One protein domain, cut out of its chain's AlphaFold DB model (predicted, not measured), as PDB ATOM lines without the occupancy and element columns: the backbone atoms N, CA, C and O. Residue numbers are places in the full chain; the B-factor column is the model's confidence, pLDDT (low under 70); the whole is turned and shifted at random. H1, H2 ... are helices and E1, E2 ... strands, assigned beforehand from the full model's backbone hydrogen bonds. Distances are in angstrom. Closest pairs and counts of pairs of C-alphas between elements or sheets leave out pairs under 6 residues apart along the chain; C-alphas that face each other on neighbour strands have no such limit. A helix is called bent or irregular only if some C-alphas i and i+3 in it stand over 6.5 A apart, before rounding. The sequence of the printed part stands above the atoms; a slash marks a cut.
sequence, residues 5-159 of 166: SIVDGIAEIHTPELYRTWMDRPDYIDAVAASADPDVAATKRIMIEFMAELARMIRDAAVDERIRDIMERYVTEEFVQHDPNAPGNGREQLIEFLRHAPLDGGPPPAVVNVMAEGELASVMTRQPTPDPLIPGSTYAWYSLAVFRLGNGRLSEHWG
ATOM      1  N   SER A   5       5.789  13.807  -8.652       97.50
ATOM      2  CA  SER A   5       5.607  12.428  -8.183       97.50
ATOM      3  C   SER A   5       6.385  12.201  -6.885       97.50
ATOM      4  O   SER A   5       7.352  12.907  -6.625       97.50
ATOM      5  N   ILE A   6       5.987  11.212  -6.080       97.56
ATOM      6  CA  ILE A   6       6.790  10.736  -4.942       97.56
ATOM      7  C   ILE A   6       7.532   9.472  -5.379       97.56
ATOM      8  O   ILE A   6       6.894   8.486  -5.746       97.56
ATOM      9  N   VAL A   7       8.861   9.504  -5.336       97.00
ATOM     10  CA  VAL A   7       9.748   8.381  -5.668       97.00
ATOM     11  C   VAL A   7      10.582   8.074  -4.432       97.00
ATOM     12  O   VAL A   7      11.298   8.940  -3.940       97.00
ATOM     13  N   ASP A   8      10.418   6.873  -3.873       94.44
ATOM     14  CA  ASP A   8      11.134   6.410  -2.672       94.44
ATOM     15  C   ASP A   8      11.103   7.410  -1.495       94.44
ATOM     16  O   ASP A   8      12.068   7.591  -0.755       94.44
ATOM     17  N   GLY A   9       9.959   8.080  -1.322       94.50
ATOM     18  CA  GLY A   9       9.735   9.062  -0.258       94.50
ATOM     19  C   GLY A   9      10.254  10.473  -0.552       94.50
ATOM     20  O   GLY A   9      10.170  11.335   0.323       94.50
ATOM     21  N   ILE A  10      10.762  10.735  -1.757       97.50
ATOM     22  CA  ILE A  10      11.243  12.047  -2.198       97.50
ATOM     23  C   ILE A  10      10.322  12.583  -3.295       97.50
ATOM     24  O   ILE A  10       9.988  11.881  -4.247       97.50
ATOM     25  N   ALA A  11       9.913  13.845  -3.178       98.00
ATOM     26  CA  ALA A  11       9.166  14.519  -4.224       98.00
ATOM     27  C   ALA A  11      10.075  14.898  -5.402       98.00
ATOM     28  O   ALA A  11      11.010  15.695  -5.276       98.00
ATOM     29  N   GLU A  12       9.751  14.367  -6.573       96.75
ATOM     30  CA  GLU A  12      10.296  14.797  -7.851       96.75
ATOM     31  C   GLU A  12       9.360  15.827  -8.474       96.75
ATOM     32  O   GLU A  12       8.196  15.546  -8.748       96.75
ATOM     33  N   ILE A  13       9.876  17.037  -8.685       96.00
ATOM     34  CA  ILE A  13       9.139  18.149  -9.292       96.00
ATOM     35  C   ILE A  13       9.431  18.172 -10.790       96.00
ATOM     36  O   ILE A  13      10.596  18.342 -11.171       96.00
ATOM     37  N   HIS A  14       8.375  18.054 -11.600       94.50
ATOM     38  CA  HIS A  14       8.419  18.003 -13.068       94.50
ATOM     39  C   HIS A  14       8.058  19.343 -13.717       94.50
ATOM     40  O   HIS A  14       8.498  19.625 -14.829       94.50
ATOM     41  N   THR A  15       7.297  20.182 -13.007       93.12
ATOM     42  CA  THR A  15       6.848  21.498 -13.484       93.12
ATOM     43  C   THR A  15       7.527  22.626 -12.686       93.12
ATOM     44  O   THR A  15       7.358  22.686 -11.464       93.12
ATOM     45  N   PRO A  16       8.270  23.558 -13.323       90.31
ATOM     46  CA  PRO A  16       8.952  24.662 -12.632       90.31
ATOM     47  C   PRO A  16       8.031  25.565 -11.797       90.31
ATOM     48  O   PRO A  16       8.445  26.103 -10.769       90.31
ATOM     49  N   GLU A  17       6.775  25.726 -12.207       92.25
ATOM     50  CA  GLU A  17       5.757  26.511 -11.505       92.25
ATOM     51  C   GLU A  17       5.489  25.993 -10.085       92.25
ATOM     52  O   GLU A  17       5.100  26.772  -9.208       92.25
ATOM     53  N   LEU A  18       5.747  24.708  -9.812       94.94
ATOM     54  CA  LEU A  18       5.528  24.136  -8.487       94.94
ATOM     55  C   LEU A  18       6.456  24.752  -7.430       94.94
ATOM     56  O   LEU A  18       6.018  24.972  -6.307       94.94
ATOM     57  N   TYR A  19       7.681  25.163  -7.780       92.81
ATOM     58  CA  TYR A  19       8.566  25.870  -6.837       92.81
ATOM     59  C   TYR A  19       7.968  27.185  -6.320       92.81
ATOM     60  O   TYR A  19       8.313  27.635  -5.233       92.81
ATOM     61  N   ARG A  20       7.047  27.796  -7.073       92.12
ATOM     62  CA  ARG A  20       6.367  29.040  -6.683       92.12
ATOM     63  C   ARG A  20       5.034  28.821  -5.977       92.12
ATOM     64  O   ARG A  20       4.485  29.779  -5.445       92.12
ATOM     65  N   THR A  21       4.494  27.604  -6.029       95.00
ATOM     66  CA  THR A  21       3.106  27.324  -5.633       95.00
ATOM     67  C   THR A  21       2.964  26.184  -4.634       95.00
ATOM     68  O   THR A  21       1.900  26.069  -4.040       95.00
ATOM     69  N   TRP A  22       4.002  25.371  -4.395       96.50
ATOM     70  CA  TRP A  22       3.946  24.199  -3.509       96.50
ATOM     71  C   TRP A  22       3.382  24.525  -2.122       96.50
ATOM     72  O   TRP A  22       2.637  23.729  -1.555       96.50
ATOM     73  N   MET A  23       3.698  25.714  -1.599       97.00
ATOM     74  CA  MET A  23       3.235  26.166  -0.293       97.00
ATOM     75  C   MET A  23       1.711  26.308  -0.238       97.00
ATOM     76  O   MET A  23       1.150  26.220   0.840       97.00
ATOM     77  N   ASP A  24       1.021  26.462  -1.367       97.50
ATOM     78  CA  ASP A  24      -0.442  26.569  -1.459       97.50
ATOM     79  C   ASP A  24      -1.093  25.327  -2.081       97.50
ATOM     80  O   ASP A  24      -2.240  25.381  -2.523       97.50
ATOM     81  N   ARG A  25      -0.367  24.206  -2.150       97.19
ATOM     82  CA  ARG A  25      -0.828  22.960  -2.773       97.19
ATOM     83  C   ARG A  25      -1.088  21.894  -1.707       97.19
ATOM     84  O   ARG A  25      -0.150  21.195  -1.320       97.19
ATOM     85  N   PRO A  26      -2.342  21.736  -1.231       97.25
ATOM     86  CA  PRO A  26      -2.685  20.705  -0.256       97.25
ATOM     87  C   PRO A  26      -2.315  19.305  -0.740       97.25
ATOM     88  O   PRO A  26      -1.770  18.529   0.026       97.25
ATOM     89  N   ASP A  27      -2.512  19.011  -2.026       97.56
ATOM     90  CA  ASP A  27      -2.157  17.725  -2.630       97.56
ATOM     91  C   ASP A  27      -0.653  17.427  -2.557       97.56
ATOM     92  O   ASP A  27      -0.257  16.292  -2.300       97.56
ATOM     93  N   TYR A  28       0.191  18.447  -2.736       98.00
ATOM     94  CA  TYR A  28       1.637  18.315  -2.586       98.00
ATOM     95  C   TYR A  28       2.036  18.133  -1.118       98.00
ATOM     96  O   TYR A  28       2.788  17.217  -0.787       98.00
ATOM     97  N   ILE A  29       1.503  18.977  -0.229       98.25
ATOM     98  CA  ILE A  29       1.772  18.913   1.214       98.25
ATOM     99  C   ILE A  29       1.359  17.547   1.775       98.25
ATOM    100  O   ILE A  29       2.145  16.914   2.478       98.25
ATOM    101  N   ASP A  30       0.165  17.065   1.423       98.25
ATOM    102  CA  ASP A  30      -0.362  15.772   1.856       98.25
ATOM    103  C   ASP A  30       0.517  14.616   1.356       98.25
ATOM    104  O   ASP A  30       0.814  13.692   2.116       98.25
ATOM    105  N   ALA A  31       0.990  14.682   0.106       98.19
ATOM    106  CA  ALA A  31       1.859  13.659  -0.464       98.19
ATOM    107  C   ALA A  31       3.237  13.597   0.218       98.19
ATOM    108  O   ALA A  31       3.723  12.504   0.508       98.19
ATOM    109  N   VAL A  32       3.860  14.744   0.512       98.38
ATOM    110  CA  VAL A  32       5.168  14.794   1.196       98.38
ATOM    111  C   VAL A  32       5.042  14.423   2.681       98.38
ATOM    112  O   VAL A  32       5.944  13.800   3.247       98.38
ATOM    113  N   ALA A  33       3.915  14.757   3.317       98.38
ATOM    114  CA  ALA A  33       3.637  14.423   4.714       98.38
ATOM    115  C   ALA A  33       3.264  12.945   4.935       98.38
ATOM    116  O   ALA A  33       3.248  12.489   6.079       98.38
ATOM    117  N   ALA A  34       2.960  12.195   3.872       97.81
ATOM    118  CA  ALA A  34       2.438  10.841   3.979       97.81
ATOM    119  C   ALA A  34       3.365   9.899   4.776       97.81
ATOM    120  O   ALA A  34       4.595   9.868   4.621       97.81
ATOM    121  N   SER A  35       2.742   9.112   5.649       97.75
ATOM    122  CA  SER A  35       3.358   8.045   6.437       97.75
ATOM    123  C   SER A  35       2.276   7.052   6.866       97.75
ATOM    124  O   SER A  35       1.124   7.437   7.061       97.75
ATOM    125  N   ALA A  36       2.643   5.777   7.010       97.06
ATOM    126  CA  ALA A  36       1.762   4.765   7.597       97.06
ATOM    127  C   ALA A  36       1.606   4.947   9.117       97.06
ATOM    128  O   ALA A  36       0.590   4.560   9.686       97.06
ATOM    129  N   ASP A  37       2.615   5.542   9.755       97.62
ATOM    130  CA  ASP A  37       2.579   5.940  11.158       97.62
ATOM    131  C   ASP A  37       1.973   7.357  11.272       97.62
ATOM    132  O   ASP A  37       2.532   8.295  10.679       97.62
ATOM    133  N   PRO A  38       0.843   7.527  11.989       96.31
ATOM    134  CA  PRO A  38       0.155   8.810  12.110       96.31
ATOM    135  C   PRO A  38       0.945   9.861  12.901       96.31
ATOM    136  O   PRO A  38       0.823  11.046  12.589       96.31
ATOM    137  N   ASP A  39       1.780   9.466  13.863       94.94
ATOM    138  CA  ASP A  39       2.588  10.399  14.658       94.94
ATOM    139  C   ASP A  39       3.747  10.947  13.815       94.94
ATOM    140  O   ASP A  39       4.050  12.148  13.824       94.94
ATOM    141  N   VAL A  40       4.336  10.081  12.984       97.44
ATOM    142  CA  VAL A  40       5.304  10.488  11.957       97.44
ATOM    143  C   VAL A  40       4.638  11.411  10.934       97.44
ATOM    144  O   VAL A  40       5.204  12.453  10.604       97.44
ATOM    145  N   ALA A  41       3.435  11.079  10.446       97.38
ATOM    146  CA  ALA A  41       2.703  11.928   9.500       97.38
ATOM    147  C   ALA A  41       2.410  13.321  10.086       97.38
ATOM    148  O   ALA A  41       2.609  14.333   9.410       97.38
ATOM    149  N   ALA A  42       1.992  13.385  11.354       96.06
ATOM    150  CA  ALA A  42       1.730  14.636  12.058       96.06
ATOM    151  C   ALA A  42       2.999  15.488  12.202       96.06
ATOM    152  O   ALA A  42       2.984  16.676  11.876       96.06
ATOM    153  N   THR A  43       4.119  14.879  12.602       97.25
ATOM    154  CA  THR A  43       5.415  15.569  12.706       97.25
ATOM    155  C   THR A  43       5.866  16.119  11.355       97.25
ATOM    156  O   THR A  43       6.221  17.295  11.248       97.25
ATOM    157  N   LYS A  44       5.797  15.302  10.294       98.06
ATOM    158  CA  LYS A  44       6.120  15.757   8.937       98.06
ATOM    159  C   LYS A  44       5.244  16.933   8.522       98.06
ATOM    160  O   LYS A  44       5.759  17.910   7.982       98.06
ATOM    161  N   ARG A  45       3.939  16.861   8.798       97.75
ATOM    162  CA  ARG A  45       2.992  17.918   8.443       97.75
ATOM    163  C   ARG A  45       3.322  19.239   9.130       97.75
ATOM    164  O   ARG A  45       3.391  20.248   8.439       97.75
ATOM    165  N   ILE A  46       3.606  19.229  10.435       97.56
ATOM    166  CA  ILE A  46       4.012  20.437  11.176       97.56
ATOM    167  C   ILE A  46       5.245  21.077  10.528       97.56
ATOM    168  O   ILE A  46       5.261  22.288  10.306       97.56
ATOM    169  N   MET A  47       6.253  20.274  10.172       97.94
ATOM    170  CA  MET A  47       7.461  20.779   9.516       97.94
ATOM    171  C   MET A  47       7.176  21.380   8.139       97.94
ATOM    172  O   MET A  47       7.657  22.468   7.832       97.94
ATOM    173  N   ILE A  48       6.384  20.699   7.307       98.25
ATOM    174  CA  ILE A  48       6.044  21.181   5.961       98.25
ATOM    175  C   ILE A  48       5.209  22.461   6.046       98.25
ATOM    176  O   ILE A  48       5.465  23.399   5.296       98.25
ATOM    177  N   GLU A  49       4.249  22.531   6.966       98.06
ATOM    178  CA  GLU A  49       3.405  23.710   7.169       98.06
ATOM    179  C   GLU A  49       4.202  24.903   7.702       98.06
ATOM    180  O   GLU A  49       4.028  26.009   7.194       98.06
ATOM    181  N   PHE A  50       5.126  24.692   8.645       97.75
ATOM    182  CA  PHE A  50       6.049  25.739   9.092       97.75
ATOM    183  C   PHE A  50       6.864  26.300   7.918       97.75
ATOM    184  O   PHE A  50       6.892  27.512   7.697       97.75
ATOM    185  N   MET A  51       7.468  25.422   7.113       97.69
ATOM    186  CA  MET A  51       8.235  25.831   5.934       97.69
ATOM    187  C   MET A  51       7.352  26.520   4.883       97.69
ATOM    188  O   MET A  51       7.793  27.476   4.247       97.69
ATOM    189  N   ALA A  52       6.104  26.074   4.711       97.94
ATOM    190  CA  ALA A  52       5.146  26.684   3.795       97.94
ATOM    191  C   ALA A  52       4.738  28.090   4.256       97.94
ATOM    192  O   ALA A  52       4.644  28.994   3.431       97.94
ATOM    193  N   GLU A  53       4.540  28.313   5.557       97.50
ATOM    194  CA  GLU A  53       4.256  29.640   6.115       97.50
ATOM    195  C   GLU A  53       5.424  30.608   5.907       97.50
ATOM    196  O   GLU A  53       5.203  31.732   5.448       97.50
ATOM    197  N   LEU A  54       6.665  30.166   6.148       95.00
ATOM    198  CA  LEU A  54       7.855  30.963   5.829       95.00
ATOM    199  C   LEU A  54       7.940  31.274   4.331       95.00
ATOM    200  O   LEU A  54       8.190  32.415   3.943       95.00
ATOM    201  N   ALA A  55       7.672  30.282   3.480       94.81
ATOM    202  CA  ALA A  55       7.672  30.448   2.033       94.81
ATOM    203  C   ALA A  55       6.603  31.448   1.556       94.81
ATOM    204  O   ALA A  55       6.903  32.305   0.724       94.81
ATOM    205  N   ARG A  56       5.378  31.387   2.097       95.50
ATOM    206  CA  ARG A  56       4.313  32.366   1.811       95.50
ATOM    207  C   ARG A  56       4.712  33.762   2.278       95.50
ATOM    208  O   ARG A  56       4.567  34.709   1.519       95.50
ATOM    209  N   MET A  57       5.244  33.891   3.493       94.25
ATOM    210  CA  MET A  57       5.706  35.170   4.040       94.25
ATOM    211  C   MET A  57       6.765  35.827   3.145       94.25
ATOM    212  O   MET A  57       6.648  37.012   2.842       94.25
ATOM    213  N   ILE A  58       7.761  35.059   2.691       91.12
ATOM    214  CA  ILE A  58       8.810  35.545   1.783       91.12
ATOM    215  C   ILE A  58       8.215  35.941   0.428       91.12
ATOM    216  O   ILE A  58       8.471  37.041  -0.055       91.12
ATOM    217  N   ARG A  59       7.399  35.069  -0.177       91.12
ATOM    218  CA  ARG A  59       6.758  35.328  -1.475       91.12
ATOM    219  C   ARG A  59       5.902  36.595  -1.452       91.12
ATOM    220  O   ARG A  59       5.923  37.358  -2.413       91.12
ATOM    221  N   ASP A  60       5.158  36.797  -0.371       91.88
ATOM    222  CA  ASP A  60       4.235  37.921  -0.207       91.88
ATOM    223  C   ASP A  60       4.953  39.200   0.274       91.88
ATOM    224  O   ASP A  60       4.295  40.214   0.491       91.88
ATOM    225  N   ALA A  61       6.286  39.159   0.444       90.50
ATOM    226  CA  ALA A  61       7.108  40.240   0.992       90.50
ATOM    227  C   ALA A  61       6.581  40.783   2.336       90.50
ATOM    228  O   ALA A  61       6.659  41.977   2.603       90.50
ATOM    229  N   ALA A  62       6.050  39.888   3.177       93.06
ATOM    230  CA  ALA A  62       5.292  40.221   4.383       93.06
ATOM    231  C   ALA A  62       6.021  39.809   5.676       93.06
ATOM    232  O   ALA A  62       5.415  39.274   6.612       93.06
ATOM    233  N   VAL A  63       7.354  39.938   5.687       92.44
ATOM    234  CA  VAL A  63       8.193  39.501   6.814       92.44
ATOM    235  C   VAL A  63       7.820  40.265   8.076       92.44
ATOM    236  O   VAL A  63       7.573  39.642   9.107       92.44
ATOM    237  N   ASP A  64       7.714  41.592   7.996       92.50
ATOM    238  CA  ASP A  64       7.468  42.420   9.173       92.50
ATOM    239  C   ASP A  64       6.094  42.175   9.801       92.50
ATOM    240  O   ASP A  64       5.961  42.251  11.027       92.50
ATOM    241  N   GLU A  65       5.108  41.831   8.972       95.06
ATOM    242  CA  GLU A  65       3.725  41.577   9.356       95.06
ATOM    243  C   GLU A  65       3.504  40.164   9.901       95.06
ATOM    244  O   GLU A  65       2.700  39.990  10.813       95.06
ATOM    245  N   ARG A  66       4.174  39.142   9.348       96.88
ATOM    246  CA  ARG A  66       3.822  37.733   9.619       96.88
ATOM    247  C   ARG A  66       4.822  36.982  10.482       96.88
ATOM    248  O   ARG A  66       4.442  35.976  11.083       96.88
ATOM    249  N   ILE A  67       6.078  37.430  10.564       96.25
ATOM    250  CA  ILE A  67       7.139  36.659  11.228       96.25
ATOM    251  C   ILE A  67       6.797  36.340  12.686       96.25
ATOM    252  O   ILE A  67       6.992  35.209  13.126       96.25
ATOM    253  N   ARG A  68       6.235  37.306  13.427       97.56
ATOM    254  CA  ARG A  68       5.891  37.122  14.842       97.56
ATOM    255  C   ARG A  68       4.830  36.038  15.014       97.56
ATOM    256  O   ARG A  68       5.068  35.086  15.751       97.56
ATOM    257  N   ASP A  69       3.726  36.130  14.281       98.00
ATOM    258  CA  ASP A  69       2.617  35.176  14.371       98.00
ATOM    259  C   ASP A  69       3.047  33.752  13.989       98.00
ATOM    260  O   ASP A  69       2.657  32.776  14.638       98.00
ATOM    261  N   ILE A  70       3.884  33.617  12.951       98.06
ATOM    262  CA  ILE A  70       4.440  32.323  12.533       98.06
ATOM    263  C   ILE A  70       5.321  31.750  13.649       98.06
ATOM    264  O   ILE A  70       5.147  30.597  14.051       98.06
ATOM    265  N   MET A  71       6.244  32.547  14.190       97.62
ATOM    266  CA  MET A  71       7.158  32.093  15.239       97.62
ATOM    267  C   MET A  71       6.423  31.755  16.534       97.62
ATOM    268  O   MET A  71       6.737  30.760  17.186       97.62
ATOM    269  N   GLU A  72       5.406  32.525  16.912       97.69
ATOM    270  CA  GLU A  72       4.595  32.227  18.090       97.69
ATOM    271  C   GLU A  72       3.823  30.917  17.943       97.69
ATOM    272  O   GLU A  72       3.757  30.143  18.901       97.69
ATOM    273  N   ARG A  73       3.336  30.607  16.739       97.88
ATOM    274  CA  ARG A  73       2.645  29.349  16.452       97.88
ATOM    275  C   ARG A  73       3.581  28.143  16.494       97.88
ATOM    276  O   ARG A  73       3.275  27.163  17.171       97.88
ATOM    277  N   TYR A  74       4.719  28.210  15.807       98.12
ATOM    278  CA  TYR A  74       5.539  27.023  15.541       98.12
ATOM    279  C   TYR A  74       6.757  26.864  16.446       98.12
ATOM    280  O   TYR A  74       7.209  25.741  16.619       98.12
ATOM    281  N   VAL A  75       7.293  27.933  17.036       98.19
ATOM    282  CA  VAL A  75       8.614  27.914  17.685       98.19
ATOM    283  C   VAL A  75       8.489  28.175  19.185       98.19
ATOM    284  O   VAL A  75       7.791  29.101  19.608       98.19
ATOM    285  N   THR A  76       9.137  27.354  20.014       98.19
ATOM    286  CA  THR A  76       9.154  27.540  21.473       98.19
ATOM    287  C   THR A  76       9.885  28.825  21.856       98.19
ATOM    288  O   THR A  76      10.740  29.306  21.125       98.19
ATOM    289  N   GLU A  77       9.562  29.396  23.017       97.38
ATOM    290  CA  GLU A  77      10.231  30.612  23.505       97.38
ATOM    291  C   GLU A  77      11.744  30.397  23.697       97.38
ATOM    292  O   GLU A  77      12.548  31.183  23.196       97.38
ATOM    293  N   GLU A  78      12.114  29.258  24.285       96.75
ATOM    294  CA  GLU A  78      13.491  28.831  24.582       96.75
ATOM    295  C   GLU A  78      14.217  28.164  23.394       96.75
ATOM    296  O   GLU A  78      15.046  27.278  23.585       96.75
ATOM    297  N   PHE A  79      13.868  28.517  22.153       97.94
ATOM    298  CA  PHE A  79      14.418  27.876  20.954       97.94
ATOM    299  C   PHE A  79      15.954  27.900  20.907       97.94
ATOM    300  O   PHE A  79      16.570  28.952  21.062       97.94
ATOM    301  N   VAL A  80      16.585  26.763  20.624       97.88
ATOM    302  CA  VAL A  80      18.043  26.653  20.505       97.88
ATOM    303  C   VAL A  80      18.458  26.618  19.031       97.88
ATOM    304  O   VAL A  80      18.025  25.762  18.263       97.88
ATOM    305  N   GLN A  81      19.325  27.543  18.622       94.69
ATOM    306  CA  GLN A  81      19.831  27.659  17.256       94.69
ATOM    307  C   GLN A  81      21.325  27.330  17.233       94.69
ATOM    308  O   GLN A  81      22.120  27.987  17.900       94.69
ATOM    309  N   HIS A  82      21.716  26.342  16.429       96.12
ATOM    310  CA  HIS A  82      23.122  25.952  16.272       96.12
ATOM    311  C   HIS A  82      23.834  26.647  15.103       96.12
ATOM    312  O   HIS A  82      25.019  26.399  14.884       96.12
ATOM    313  N   ASP A  83      23.151  27.519  14.351       92.00
ATOM    314  CA  ASP A  83      23.787  28.368  13.339       92.00
ATOM    315  C   ASP A  83      24.843  29.281  13.991       92.00
ATOM    316  O   ASP A  83      24.497  30.160  14.786       92.00
ATOM    317  N   PRO A  84      26.133  29.133  13.637       91.88
ATOM    318  CA  PRO A  84      27.201  29.941  14.214       91.88
ATOM    319  C   PRO A  84      27.150  31.427  13.818       91.88
ATOM    320  O   PRO A  84      27.967  32.202  14.325       91.88
ATOM    321  N   ASN A  85      26.263  31.810  12.895       88.75
ATOM    322  CA  ASN A  85      26.033  33.183  12.448       88.75
ATOM    323  C   ASN A  85      24.795  33.827  13.098       88.75
ATOM    324  O   ASN A  85      24.583  35.027  12.923       88.75
ATOM    325  N   ALA A  86      23.990  33.063  13.844       88.38
ATOM    326  CA  ALA A  86      22.863  33.608  14.586       88.38
ATOM    327  C   ALA A  86      23.350  34.445  15.788       88.38
ATOM    328  O   ALA A  86      24.380  34.129  16.390       88.38
ATOM    329  N   PRO A  87      22.611  35.500  16.185       89.00
ATOM    330  CA  PRO A  87      22.993  36.353  17.313       89.00
ATOM    331  C   PRO A  87      22.881  35.644  18.675       89.00
ATOM    332  O   PRO A  87      23.471  36.100  19.654       89.00
ATOM    333  N   GLY A  88      22.139  34.535  18.750       93.25
ATOM    334  CA  GLY A  88      21.978  33.726  19.953       93.25
ATOM    335  C   GLY A  88      20.769  32.790  19.885       93.25
ATOM    336  O   GLY A  88      20.155  32.622  18.833       93.25
ATOM    337  N   ASN A  89      20.435  32.206  21.038       96.75
ATOM    338  CA  ASN A  89      19.242  31.380  21.241       96.75
ATOM    339  C   ASN A  89      18.020  32.230  21.627       96.75
ATOM    340  O   ASN A  89      18.151  33.367  22.077       96.75
ATOM    341  N   GLY A  90      16.842  31.627  21.513       97.44
ATOM    342  CA  GLY A  90      15.544  32.186  21.864       97.44
ATOM    343  C   GLY A  90      14.747  32.608  20.633       97.44
ATOM    344  O   GLY A  90      15.296  33.083  19.636       97.44
ATOM    345  N   ARG A  91      13.420  32.472  20.708       97.19
ATOM    346  CA  ARG A  91      12.513  32.834  19.607       97.19
ATOM    347  C   ARG A  91      12.649  34.290  19.176       97.19
ATOM    348  O   ARG A  91      12.583  34.570  17.987       97.19
ATOM    349  N   GLU A  92      12.841  35.205  20.122       96.81
ATOM    350  CA  GLU A  92      12.968  36.630  19.798       96.81
ATOM    351  C   GLU A  92      14.235  36.902  18.974       96.81
ATOM    352  O   GLU A  92      14.179  37.616  17.979       96.81
ATOM    353  N   GLN A  93      15.351  36.241  19.300       95.31
ATOM    354  CA  GLN A  93      16.580  36.339  18.505       95.31
ATOM    355  C   GLN A  93      16.403  35.748  17.103       95.31
ATOM    356  O   GLN A  93      16.950  36.279  16.137       95.31
ATOM    357  N   LEU A  94      15.619  34.672  16.972       94.31
ATOM    358  CA  LEU A  94      15.284  34.098  15.668       94.31
ATOM    359  C   LEU A  94      14.404  35.040  14.831       94.31
ATOM    360  O   LEU A  94      14.642  35.172  13.631       94.31
ATOM    361  N   ILE A  95      13.416  35.705  15.445       94.94
ATOM    362  CA  ILE A  95      12.582  36.720  14.781       94.94
ATOM    363  C   ILE A  95      13.470  37.838  14.231       94.94
ATOM    364  O   ILE A  95      13.392  38.150  13.043       94.94
ATOM    365  N   GLU A  96      14.341  38.400  15.069       92.38
ATOM    366  CA  GLU A  96      15.235  39.485  14.663       92.38
ATOM    367  C   GLU A  96      16.220  39.043  13.580       92.38
ATOM    368  O   GLU A  96      16.430  39.764  12.605       92.38
ATOM    369  N   PHE A  97      16.777  37.835  13.685       89.12
ATOM    370  CA  PHE A  97      17.645  37.276  12.650       89.12
ATOM    371  C   PHE A  97      16.930  37.169  11.296       89.12
ATOM    372  O   PHE A  97      17.474  37.587  10.275       89.12
ATOM    373  N   LEU A  98      15.693  36.663  11.276       88.81
ATOM    374  CA  LEU A  98      14.932  36.465  10.039       88.81
ATOM    375  C   LEU A  98      14.420  37.770   9.416       88.81
ATOM    376  O   LEU A  98      14.313  37.830   8.194       88.81
ATOM    377  N   ARG A  99      14.172  38.829  10.203       90.56
ATOM    378  CA  ARG A  99      13.870  40.175   9.667       90.56
ATOM    379  C   ARG A  99      15.017  40.749   8.833       90.56
ATOM    380  O   ARG A  99      14.778  41.483   7.881       90.56
ATOM    381  N   HIS A 100      16.253  40.409   9.189       85.00
ATOM    382  CA  HIS A 100      17.462  40.932   8.549       85.00
ATOM    383  C   HIS A 100      18.112  39.937   7.580       85.00
ATOM    384  O   HIS A 100      19.148  40.246   6.983       85.00
ATOM    385  N   ALA A 101      17.533  38.746   7.419       78.81
ATOM    386  CA  ALA A 101      18.043  37.755   6.490       78.81
ATOM    387  C   ALA A 101      17.894  38.271   5.046       78.81
ATOM    388  O   ALA A 101      16.819  38.743   4.667       78.81
ATOM    389  N   PRO A 102      18.952  38.198   4.218       70.94
ATOM    390  CA  PRO A 102      18.859  38.626   2.834       70.94
ATOM    391  C   PRO A 102      17.857  37.745   2.083       70.94
ATOM    392  O   PRO A 102      18.011  36.525   2.024       70.94
ATOM    393  N   LEU A 103      16.844  38.374   1.485       69.56
ATOM    394  CA  LEU A 103      15.964  37.717   0.526       69.56
ATOM    395  C   LEU A 103      16.678  37.717  -0.828       69.56
ATOM    396  O   LEU A 103      16.907  38.771  -1.419       69.56
ATOM    397  N   ASP A 104      17.043  36.539  -1.322       66.31
ATOM    398  CA  ASP A 104      17.742  36.358  -2.601       66.31
ATOM    399  C   ASP A 104      16.839  36.593  -3.833       66.31
ATOM    400  O   ASP A 104      17.292  36.492  -4.974       66.31
ATOM    401  N   GLY A 105      15.563  36.945  -3.612       63.19
ATOM    402  CA  GLY A 105      14.564  37.223  -4.649       63.19
ATOM    403  C   GLY A 105      14.143  35.987  -5.453       63.19
ATOM    404  O   GLY A 105      13.347  36.106  -6.387       63.19
ATOM    405  N   GLY A 106      14.676  34.810  -5.114       69.38
ATOM    406  CA  GLY A 106      14.317  33.536  -5.720       69.38
ATOM    407  C   GLY A 106      12.981  32.999  -5.196       69.38
ATOM    408  O   GLY A 106      12.455  33.478  -4.188       69.38
ATOM    409  N   PRO A 107      12.388  31.996  -5.871       74.38
ATOM    410  CA  PRO A 107      11.289  31.252  -5.274       74.38
ATOM    411  C   PRO A 107      11.784  30.565  -3.991       74.38
ATOM    412  O   PRO A 107      12.886  30.014  -3.998       74.38
ATOM    413  N   PRO A 108      10.982  30.543  -2.916       81.25
ATOM    414  CA  PRO A 108      11.367  29.843  -1.701       81.25
ATOM    415  C   PRO A 108      11.566  28.346  -1.998       81.25
ATOM    416  O   PRO A 108      10.799  27.762  -2.774       81.25
ATOM    417  N   PRO A 109      12.571  27.702  -1.386       91.56
ATOM    418  CA  PRO A 109      12.912  26.325  -1.700       91.56
ATOM    419  C   PRO A 109      11.758  25.379  -1.340       91.56
ATOM    420  O   PRO A 109      11.120  25.514  -0.295       91.56
ATOM    421  N   ALA A 110      11.481  24.409  -2.212       96.75
ATOM    422  CA  ALA A 110      10.389  23.461  -2.017       96.75
ATOM    423  C   ALA A 110      10.810  22.347  -1.061       96.75
ATOM    424  O   ALA A 110      11.862  21.738  -1.257       96.75
ATOM    425  N   VAL A 111       9.986  22.040  -0.057       98.31
ATOM    426  CA  VAL A 111      10.195  20.853   0.785       98.31
ATOM    427  C   VAL A 111       9.921  19.615  -0.059       98.31
ATOM    428  O   VAL A 111       8.803  19.431  -0.530       98.31
ATOM    429  N   VAL A 112      10.934  18.778  -0.273       98.50
ATOM    430  CA  VAL A 112      10.823  17.566  -1.104       98.50
ATOM    431  C   VAL A 112      10.831  16.285  -0.283       98.50
ATOM    432  O   VAL A 112      10.438  15.236  -0.782       98.50
ATOM    433  N   ASN A 113      11.264  16.349   0.972       98.62
ATOM    434  CA  ASN A 113      11.209  15.227   1.893       98.62
ATOM    435  C   ASN A 113      11.267  15.731   3.337       98.62
ATOM    436  O   ASN A 113      11.938  16.723   3.636       98.62
ATOM    437  N   VAL A 114      10.581  15.009   4.223       98.56
ATOM    438  CA  VAL A 114      10.775  15.113   5.665       98.56
ATOM    439  C   VAL A 114      10.940  13.707   6.229       98.56
ATOM    440  O   VAL A 114      10.094  12.842   5.986       98.56
ATOM    441  N   MET A 115      12.008  13.475   6.987       98.00
ATOM    442  CA  MET A 115      12.197  12.254   7.780       98.00
ATOM    443  C   MET A 115      12.014  12.602   9.248       98.00
ATOM    444  O   MET A 115      12.571  13.602   9.690       98.00
ATOM    445  N   ALA A 116      11.260  11.795   9.991       97.31
ATOM    446  CA  ALA A 116      11.036  12.004  11.417       97.31
ATOM    447  C   ALA A 116      11.341  10.728  12.206       97.31
ATOM    448  O   ALA A 116      10.959   9.636  11.785       97.31
ATOM    449  N   GLU A 117      12.020  10.890  13.337       95.69
ATOM    450  CA  GLU A 117      12.366   9.830  14.281       95.69
ATOM    451  C   GLU A 117      12.251  10.380  15.710       95.69
ATOM    452  O   GLU A 117      13.023  11.248  16.131       95.69
ATOM    453  N   GLY A 118      11.253   9.897  16.455       92.69
ATOM    454  CA  GLY A 118      10.909  10.456  17.763       92.69
ATOM    455  C   GLY A 118      10.601  11.954  17.666       92.69
ATOM    456  O   GLY A 118       9.739  12.370  16.899       92.69
ATOM    457  N   GLU A 119      11.328  12.762  18.435       94.88
ATOM    458  CA  GLU A 119      11.197  14.226  18.450       94.88
ATOM    459  C   GLU A 119      12.049  14.940  17.391       94.88
ATOM    460  O   GLU A 119      12.039  16.168  17.323       94.88
ATOM    461  N   LEU A 120      12.835  14.216  16.593       97.81
ATOM    462  CA  LEU A 120      13.684  14.807  15.565       97.81
ATOM    463  C   LEU A 120      13.011  14.724  14.200       97.81
ATOM    464  O   LEU A 120      12.483  13.682  13.818       97.81
ATOM    465  N   ALA A 121      13.098  15.807  13.434       98.19
ATOM    466  CA  ALA A 121      12.700  15.843  12.039       98.19
ATOM    467  C   ALA A 121      13.791  16.493  11.190       98.19
ATOM    468  O   ALA A 121      14.287  17.567  11.515       98.19
ATOM    469  N   SER A 122      14.152  15.863  10.079       98.19
ATOM    470  CA  SER A 122      14.998  16.473   9.055       98.19
ATOM    471  C   SER A 122      14.146  16.901   7.871       98.19
ATOM    472  O   SER A 122      13.294  16.148   7.406       98.19
ATOM    473  N   VAL A 123      14.373  18.119   7.396       98.31
ATOM    474  CA  VAL A 123      13.719  18.699   6.228       98.31
ATOM    475  C   VAL A 123      14.752  18.788   5.123       98.31
ATOM    476  O   VAL A 123      15.790  19.428   5.294       98.31
ATOM    477  N   MET A 124      14.452  18.171   3.986       98.38
ATOM    478  CA  MET A 124      15.204  18.357   2.755       98.38
ATOM    479  C   MET A 124      14.413  19.274   1.833       98.38
ATOM    480  O   MET A 124      13.274  18.974   1.455       98.38
ATOM    481  N   THR A 125      15.030  20.382   1.443       97.56
ATOM    482  CA  THR A 125      14.473  21.287   0.442       97.56
ATOM    483  C   THR A 125      15.265  21.222  -0.854       97.56
ATOM    484  O   THR A 125      16.443  20.863  -0.860       97.56
ATOM    485  N   ARG A 126      14.607  21.565  -1.960       96.00
ATOM    486  CA  ARG A 126      15.186  21.623  -3.301       96.00
ATOM    487  C   ARG A 126      14.864  22.970  -3.930       96.00
ATOM    488  O   ARG A 126      13.722  23.426  -3.859       96.00
ATOM    489  N   GLN A 127      15.838  23.561  -4.612       92.38
ATOM    490  CA  GLN A 127      15.610  24.709  -5.485       92.38
ATOM    491  C   GLN A 127      16.497  24.658  -6.735       92.38
ATOM    492  O   GLN A 127      17.612  24.135  -6.675       92.38
ATOM    493  N   PRO A 128      16.029  25.188  -7.880       91.94
ATOM    494  CA  PRO A 128      16.887  25.437  -9.028       91.94
ATOM    495  C   PRO A 128      17.876  26.561  -8.702       91.94
ATOM    496  O   PRO A 128      17.477  27.620  -8.220       91.94
ATOM    497  N   THR A 129      19.156  26.359  -8.993       91.12
ATOM    498  CA  THR A 129      20.224  27.329  -8.720       91.12
ATOM    499  C   THR A 129      21.054  27.554  -9.984       91.12
ATOM    500  O   THR A 129      21.311  26.579 -10.693       91.12
ATOM    501  N   PRO A 130      21.457  28.799 -10.315       92.88
ATOM    502  CA  PRO A 130      22.315  29.070 -11.469       92.88
ATOM    503  C   PRO A 130      23.600  28.241 -11.443       92.88
ATOM    504  O   PRO A 130      24.274  28.174 -10.417       92.88
ATOM    505  N   ASP A 131      23.944  27.629 -12.575       94.62
ATOM    506  CA  ASP A 131      25.196  26.892 -12.720       94.62
ATOM    507  C   ASP A 131      26.358  27.884 -12.952       94.62
ATOM    508  O   ASP A 131      26.342  28.627 -13.940       94.62
ATOM    509  N   PRO A 132      27.372  27.933 -12.066       94.44
ATOM    510  CA  PRO A 132      28.487  28.871 -12.204       94.44
ATOM    511  C   PRO A 132      29.442  28.512 -13.353       94.44
ATOM    512  O   PRO A 132      30.239  29.353 -13.767       94.44
ATOM    513  N   LEU A 133      29.392  27.276 -13.855       96.81
ATOM    514  CA  LEU A 133      30.235  26.777 -14.939       96.81
ATOM    515  C   LEU A 133      29.524  26.826 -16.295       96.81
ATOM    516  O   LEU A 133      30.194  26.858 -17.329       96.81
ATOM    517  N   ILE A 134      28.187  26.846 -16.305       96.38
ATOM    518  CA  ILE A 134      27.373  26.817 -17.527       96.38
ATOM    519  C   ILE A 134      26.384  27.997 -17.529       96.38
ATOM    520  O   ILE A 134      25.251  27.869 -17.054       96.38
ATOM    521  N   PRO A 135      26.772  29.154 -18.103       94.94
ATOM    522  CA  PRO A 135      25.909  30.330 -18.173       94.94
ATOM    523  C   PRO A 135      24.536  30.025 -18.785       94.94
ATOM    524  O   PRO A 135      24.431  29.400 -19.839       94.94
ATOM    525  N   GLY A 136      23.475  30.489 -18.124       93.81
ATOM    526  CA  GLY A 136      22.087  30.279 -18.552       93.81
ATOM    527  C   GLY A 136      21.491  28.915 -18.185       93.81
ATOM    528  O   GLY A 136      20.307  28.705 -18.434       93.81
ATOM    529  N   SER A 137      22.269  28.014 -17.577       94.81
ATOM    530  CA  SER A 137      21.774  26.737 -17.048       94.81
ATOM    531  C   SER A 137      21.567  26.790 -15.536       94.81
ATOM    532  O   SER A 137      22.082  27.669 -14.842       94.81
ATOM    533  N   THR A 138      20.795  25.835 -15.018       93.38
ATOM    534  CA  THR A 138      20.589  25.636 -13.581       93.38
ATOM    535  C   THR A 138      20.873  24.191 -13.191       93.38
ATOM    536  O   THR A 138      20.725  23.274 -13.998       93.38
ATOM    537  N   TYR A 139      21.249  23.986 -11.934       93.75
ATOM    538  CA  TYR A 139      21.316  22.675 -11.297       93.75
ATOM    539  C   TYR A 139      20.353  22.627 -10.105       93.75
ATOM    540  O   TYR A 139      19.893  23.659  -9.613       93.75
ATOM    541  N   ALA A 140      20.014  21.423  -9.641       93.31
ATOM    542  CA  ALA A 140      19.226  21.259  -8.424       93.31
ATOM    543  C   ALA A 140      20.142  21.350  -7.199       93.31
ATOM    544  O   ALA A 140      21.003  20.491  -7.005       93.31
ATOM    545  N   TRP A 141      19.936  22.363  -6.363       94.19
ATOM    546  CA  TRP A 141      20.573  22.442  -5.056       94.19
ATOM    547  C   TRP A 141      19.634  21.900  -3.981       94.19
ATOM    548  O   TRP A 141      18.440  22.212  -3.971       94.19
ATOM    549  N   TYR A 142      20.193  21.088  -3.085       95.06
ATOM    550  CA  TYR A 142      19.490  20.515  -1.946       95.06
ATOM    551  C   TYR A 142      20.077  21.062  -0.653       95.06
ATOM    552  O   TYR A 142      21.299  21.097  -0.487       95.06
ATOM    553  N   SER A 143      19.203  21.445   0.272       94.19
ATOM    554  CA  SER A 143      19.593  21.825   1.628       94.19
ATOM    555  C   SER A 143      18.895  20.924   2.637       94.19
ATOM    556  O   SER A 143      17.753  20.513   2.423       94.19
ATOM    557  N   LEU A 144      19.610  20.575   3.706       95.25
ATOM    558  CA  LEU A 144      19.097  19.749   4.789       95.25
ATOM    559  C   LEU A 144      19.200  20.529   6.093       95.25
ATOM    560  O   LEU A 144      20.259  21.069   6.411       95.25
ATOM    561  N   ALA A 145      18.110  20.543   6.843       96.50
ATOM    562  CA  ALA A 145      18.045  21.092   8.187       96.50
ATOM    563  C   ALA A 145      17.441  20.045   9.120       96.50
ATOM    564  O   ALA A 145      16.526  19.323   8.728       96.50
ATOM    565  N   VAL A 146      17.952  19.953  10.343       98.31
ATOM    566  CA  VAL A 146      17.391  19.097  11.392       98.31
ATOM    567  C   VAL A 146      16.739  19.988  12.430       98.31
ATOM    568  O   VAL A 146      17.294  21.018  12.805       98.31
ATOM    569  N   PHE A 147      15.574  19.579  12.907       98.44
ATOM    570  CA  PHE A 147      14.819  20.246  13.948       98.44
ATOM    571  C   PHE A 147      14.459  19.254  15.042       98.44
ATOM    572  O   PHE A 147      14.186  18.084  14.766       98.44
ATOM    573  N   ARG A 148      14.420  19.734  16.282       98.31
ATOM    574  CA  ARG A 148      13.754  19.042  17.384       98.31
ATOM    575  C   ARG A 148      12.387  19.664  17.613       98.31
ATOM    576  O   ARG A 148      12.255  20.887  17.572       98.31
ATOM    577  N   LEU A 149      11.392  18.828  17.882       96.88
ATOM    578  CA  LEU A 149      10.057  19.235  18.283       96.88
ATOM    579  C   LEU A 149       9.828  18.882  19.757       96.88
ATOM    580  O   LEU A 149      10.053  17.751  20.167       96.88
ATOM    581  N   GLY A 150       9.334  19.836  20.544       88.69
ATOM    582  CA  GLY A 150       8.805  19.623  21.889       88.69
ATOM    583  C   GLY A 150       7.341  20.053  21.943       88.69
ATOM    584  O   GLY A 150       7.024  21.205  21.648       88.69
ATOM    585  N   ASN A 151       6.438  19.137  22.306       88.00
ATOM    586  CA  ASN A 151       4.987  19.389  22.358       88.00
ATOM    587  C   ASN A 151       4.418  19.987  21.051       88.00
ATOM    588  O   ASN A 151       3.631  20.933  21.079       88.00
ATOM    589  N   GLY A 152       4.857  19.468  19.897       90.19
ATOM    590  CA  GLY A 152       4.393  19.916  18.576       90.19
ATOM    591  C   GLY A 152       4.943  21.272  18.115       90.19
ATOM    592  O   GLY A 152       4.463  21.812  17.123       90.19
ATOM    593  N   ARG A 153       5.941  21.830  18.813       97.00
ATOM    594  CA  ARG A 153       6.610  23.092  18.458       97.00
ATOM    595  C   ARG A 153       8.108  22.879  18.320       97.00
ATOM    596  O   ARG A 153       8.692  22.088  19.051       97.00
ATOM    597  N   LEU A 154       8.735  23.597  17.402       98.19
ATOM    598  CA  LEU A 154      10.166  23.543  17.141       98.19
ATOM    599  C   LEU A 154      10.917  24.135  18.335       98.19
ATOM    600  O   LEU A 154      10.675  25.283  18.708       98.19
ATOM    601  N   SER A 155      11.819  23.354  18.918       98.12
ATOM    602  CA  SER A 155      12.611  23.730  20.092       98.12
ATOM    603  C   SER A 155      14.101  23.857  19.808       98.12
ATOM    604  O   SER A 155      14.804  24.520  20.565       98.12
ATOM    605  N   GLU A 156      14.593  23.262  18.723       98.25
ATOM    606  CA  GLU A 156      16.016  23.264  18.393       98.25
ATOM    607  C   GLU A 156      16.228  23.108  16.885       98.25
ATOM    608  O   GLU A 156      15.424  22.448  16.223       98.25
ATOM    609  N   HIS A 157      17.296  23.694  16.335       97.81
ATOM    610  CA  HIS A 157      17.650  23.588  14.916       97.81
ATOM    611  C   HIS A 157      19.155  23.437  14.678       97.81
ATOM    612  O   HIS A 157      19.962  24.173  15.249       97.81
ATOM    613  N   TRP A 158      19.508  22.558  13.737       97.75
ATOM    614  CA  TRP A 158      20.851  22.382  13.191       97.75
ATOM    615  C   TRP A 158      20.831  22.502  11.668       97.75
ATOM    616  O   TRP A 158      20.018  21.867  10.994       97.75
ATOM    617  N   GLY A 159      21.789  23.251  11.124       94.12
ATOM    618  CA  GLY A 159      21.996  23.398   9.684       94.12
ATOM    619  C   GLY A 159      23.468  23.237   9.288       94.12
ATOM    620  O   GLY A 159      24.342  23.151  10.152       94.12
TER     621      GLY A 159
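Overview. This is residues 5 to 159 of the 166 residues of the protein "SnoaL-like domain-containing protein" of Streptomyces scabiei (UniProt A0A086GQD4). A twisted wall of five strands has the long helix H3 lying slantwise over one face. H1 and H2 pack on H3 near the E4 edge, where the small hairpin of E1 and E2 also lies; H4 packs on H3, and H5 packs on H4 and the E3 edge. The printed part has 155 residues, with five named helices and seven named strands in the order E1 E2 H1 H2 H3 H4 E3 H5 E4 E5 E6 E7, class mixed, helices and strands. The large sheet runs E3 E7 E6 E5 E4 and is mixed. The whole is compact, with a radius of gyration of the C-alphas of 15.6 A and spans of 43 by 39 by 27 A.

Arrangement. E4, residues 110 to 117, E5, residues 120 to 130, E6, residues 138 to 150, and E7, residues 153 to 158, form a meander, each strand the antiparallel neighbour of the one before. N 112 and O 124 are 2.9 A apart between E4 and E5, N 123 and O 145 2.8 A between E5 and E6, and N 148 and O 156 2.9 A between E6 and E7. E3, residues 75 to 81, is parallel to E7, with N 80 and O 155 2.9 A apart. H3, residues 38 to 59, lies over E5 at a height over the sheet of 5.4 A, at 39 degrees on the local plane; only 2 of its C-alphas fall on E4. With H5, residues 91 to 99, it makes two layers, helices on one face of the sheet; H5 stands up over E3. H1, residues 18 to 24, touches H3 at a steep tilt of 67 degrees, closest C-alphas Met 23 and Ala 52, 4.5 A. H2, residues 26 to 33, only grazes the sheet and touches H3, closest C-alphas Ala 33 and Lys 44, 5.1 A. H4, residues 63 to 74, forms a helical hairpin with H3, closest C-alphas Met 57 and Val 63, 5.7 A, and touches H5, closest C-alphas Val 63 and Arg 99, 6.4 A. E1, residues 5 to 7, and E2, residues 10 to 13, are an antiparallel hairpin, N 7 and O 10 2.8 A apart; the closest C-alphas of E2 and E4, Ala 11 and Val 112, are 4.7 A apart. Every O i to N i+4 pair is within hydrogen-bond range in H2, H3 and H5; H1 has 1 of 3, beside 2 of 4 O i to N i+3 pairs, and H4 has 6 of 8.

Along the chain. E1 begins at C-alpha 5, (5.607, 12.428, -8.183). H3 is 30.5 A long, from C-alpha 38 at (0.155, 8.810, 12.110). E6 is 37.9 A, E5 31.8 A and E4 21.3 A. E7 ends at C-alpha 158, (20.851, 22.382, 13.191). H1 and H4 are irregular: C-alphas 20 and 23 are 7.7 A apart, and C-alphas 65 and 68 are 7.4 A apart.

Size, cuts and confidence. The two C-alphas farthest apart, those of Pro 135 and Asn 151, are 46.9 A apart. The printed part has no cut, and no link is long. Mean pLDDT of the printed part is 94.3; residues 103 to 106 are under 70.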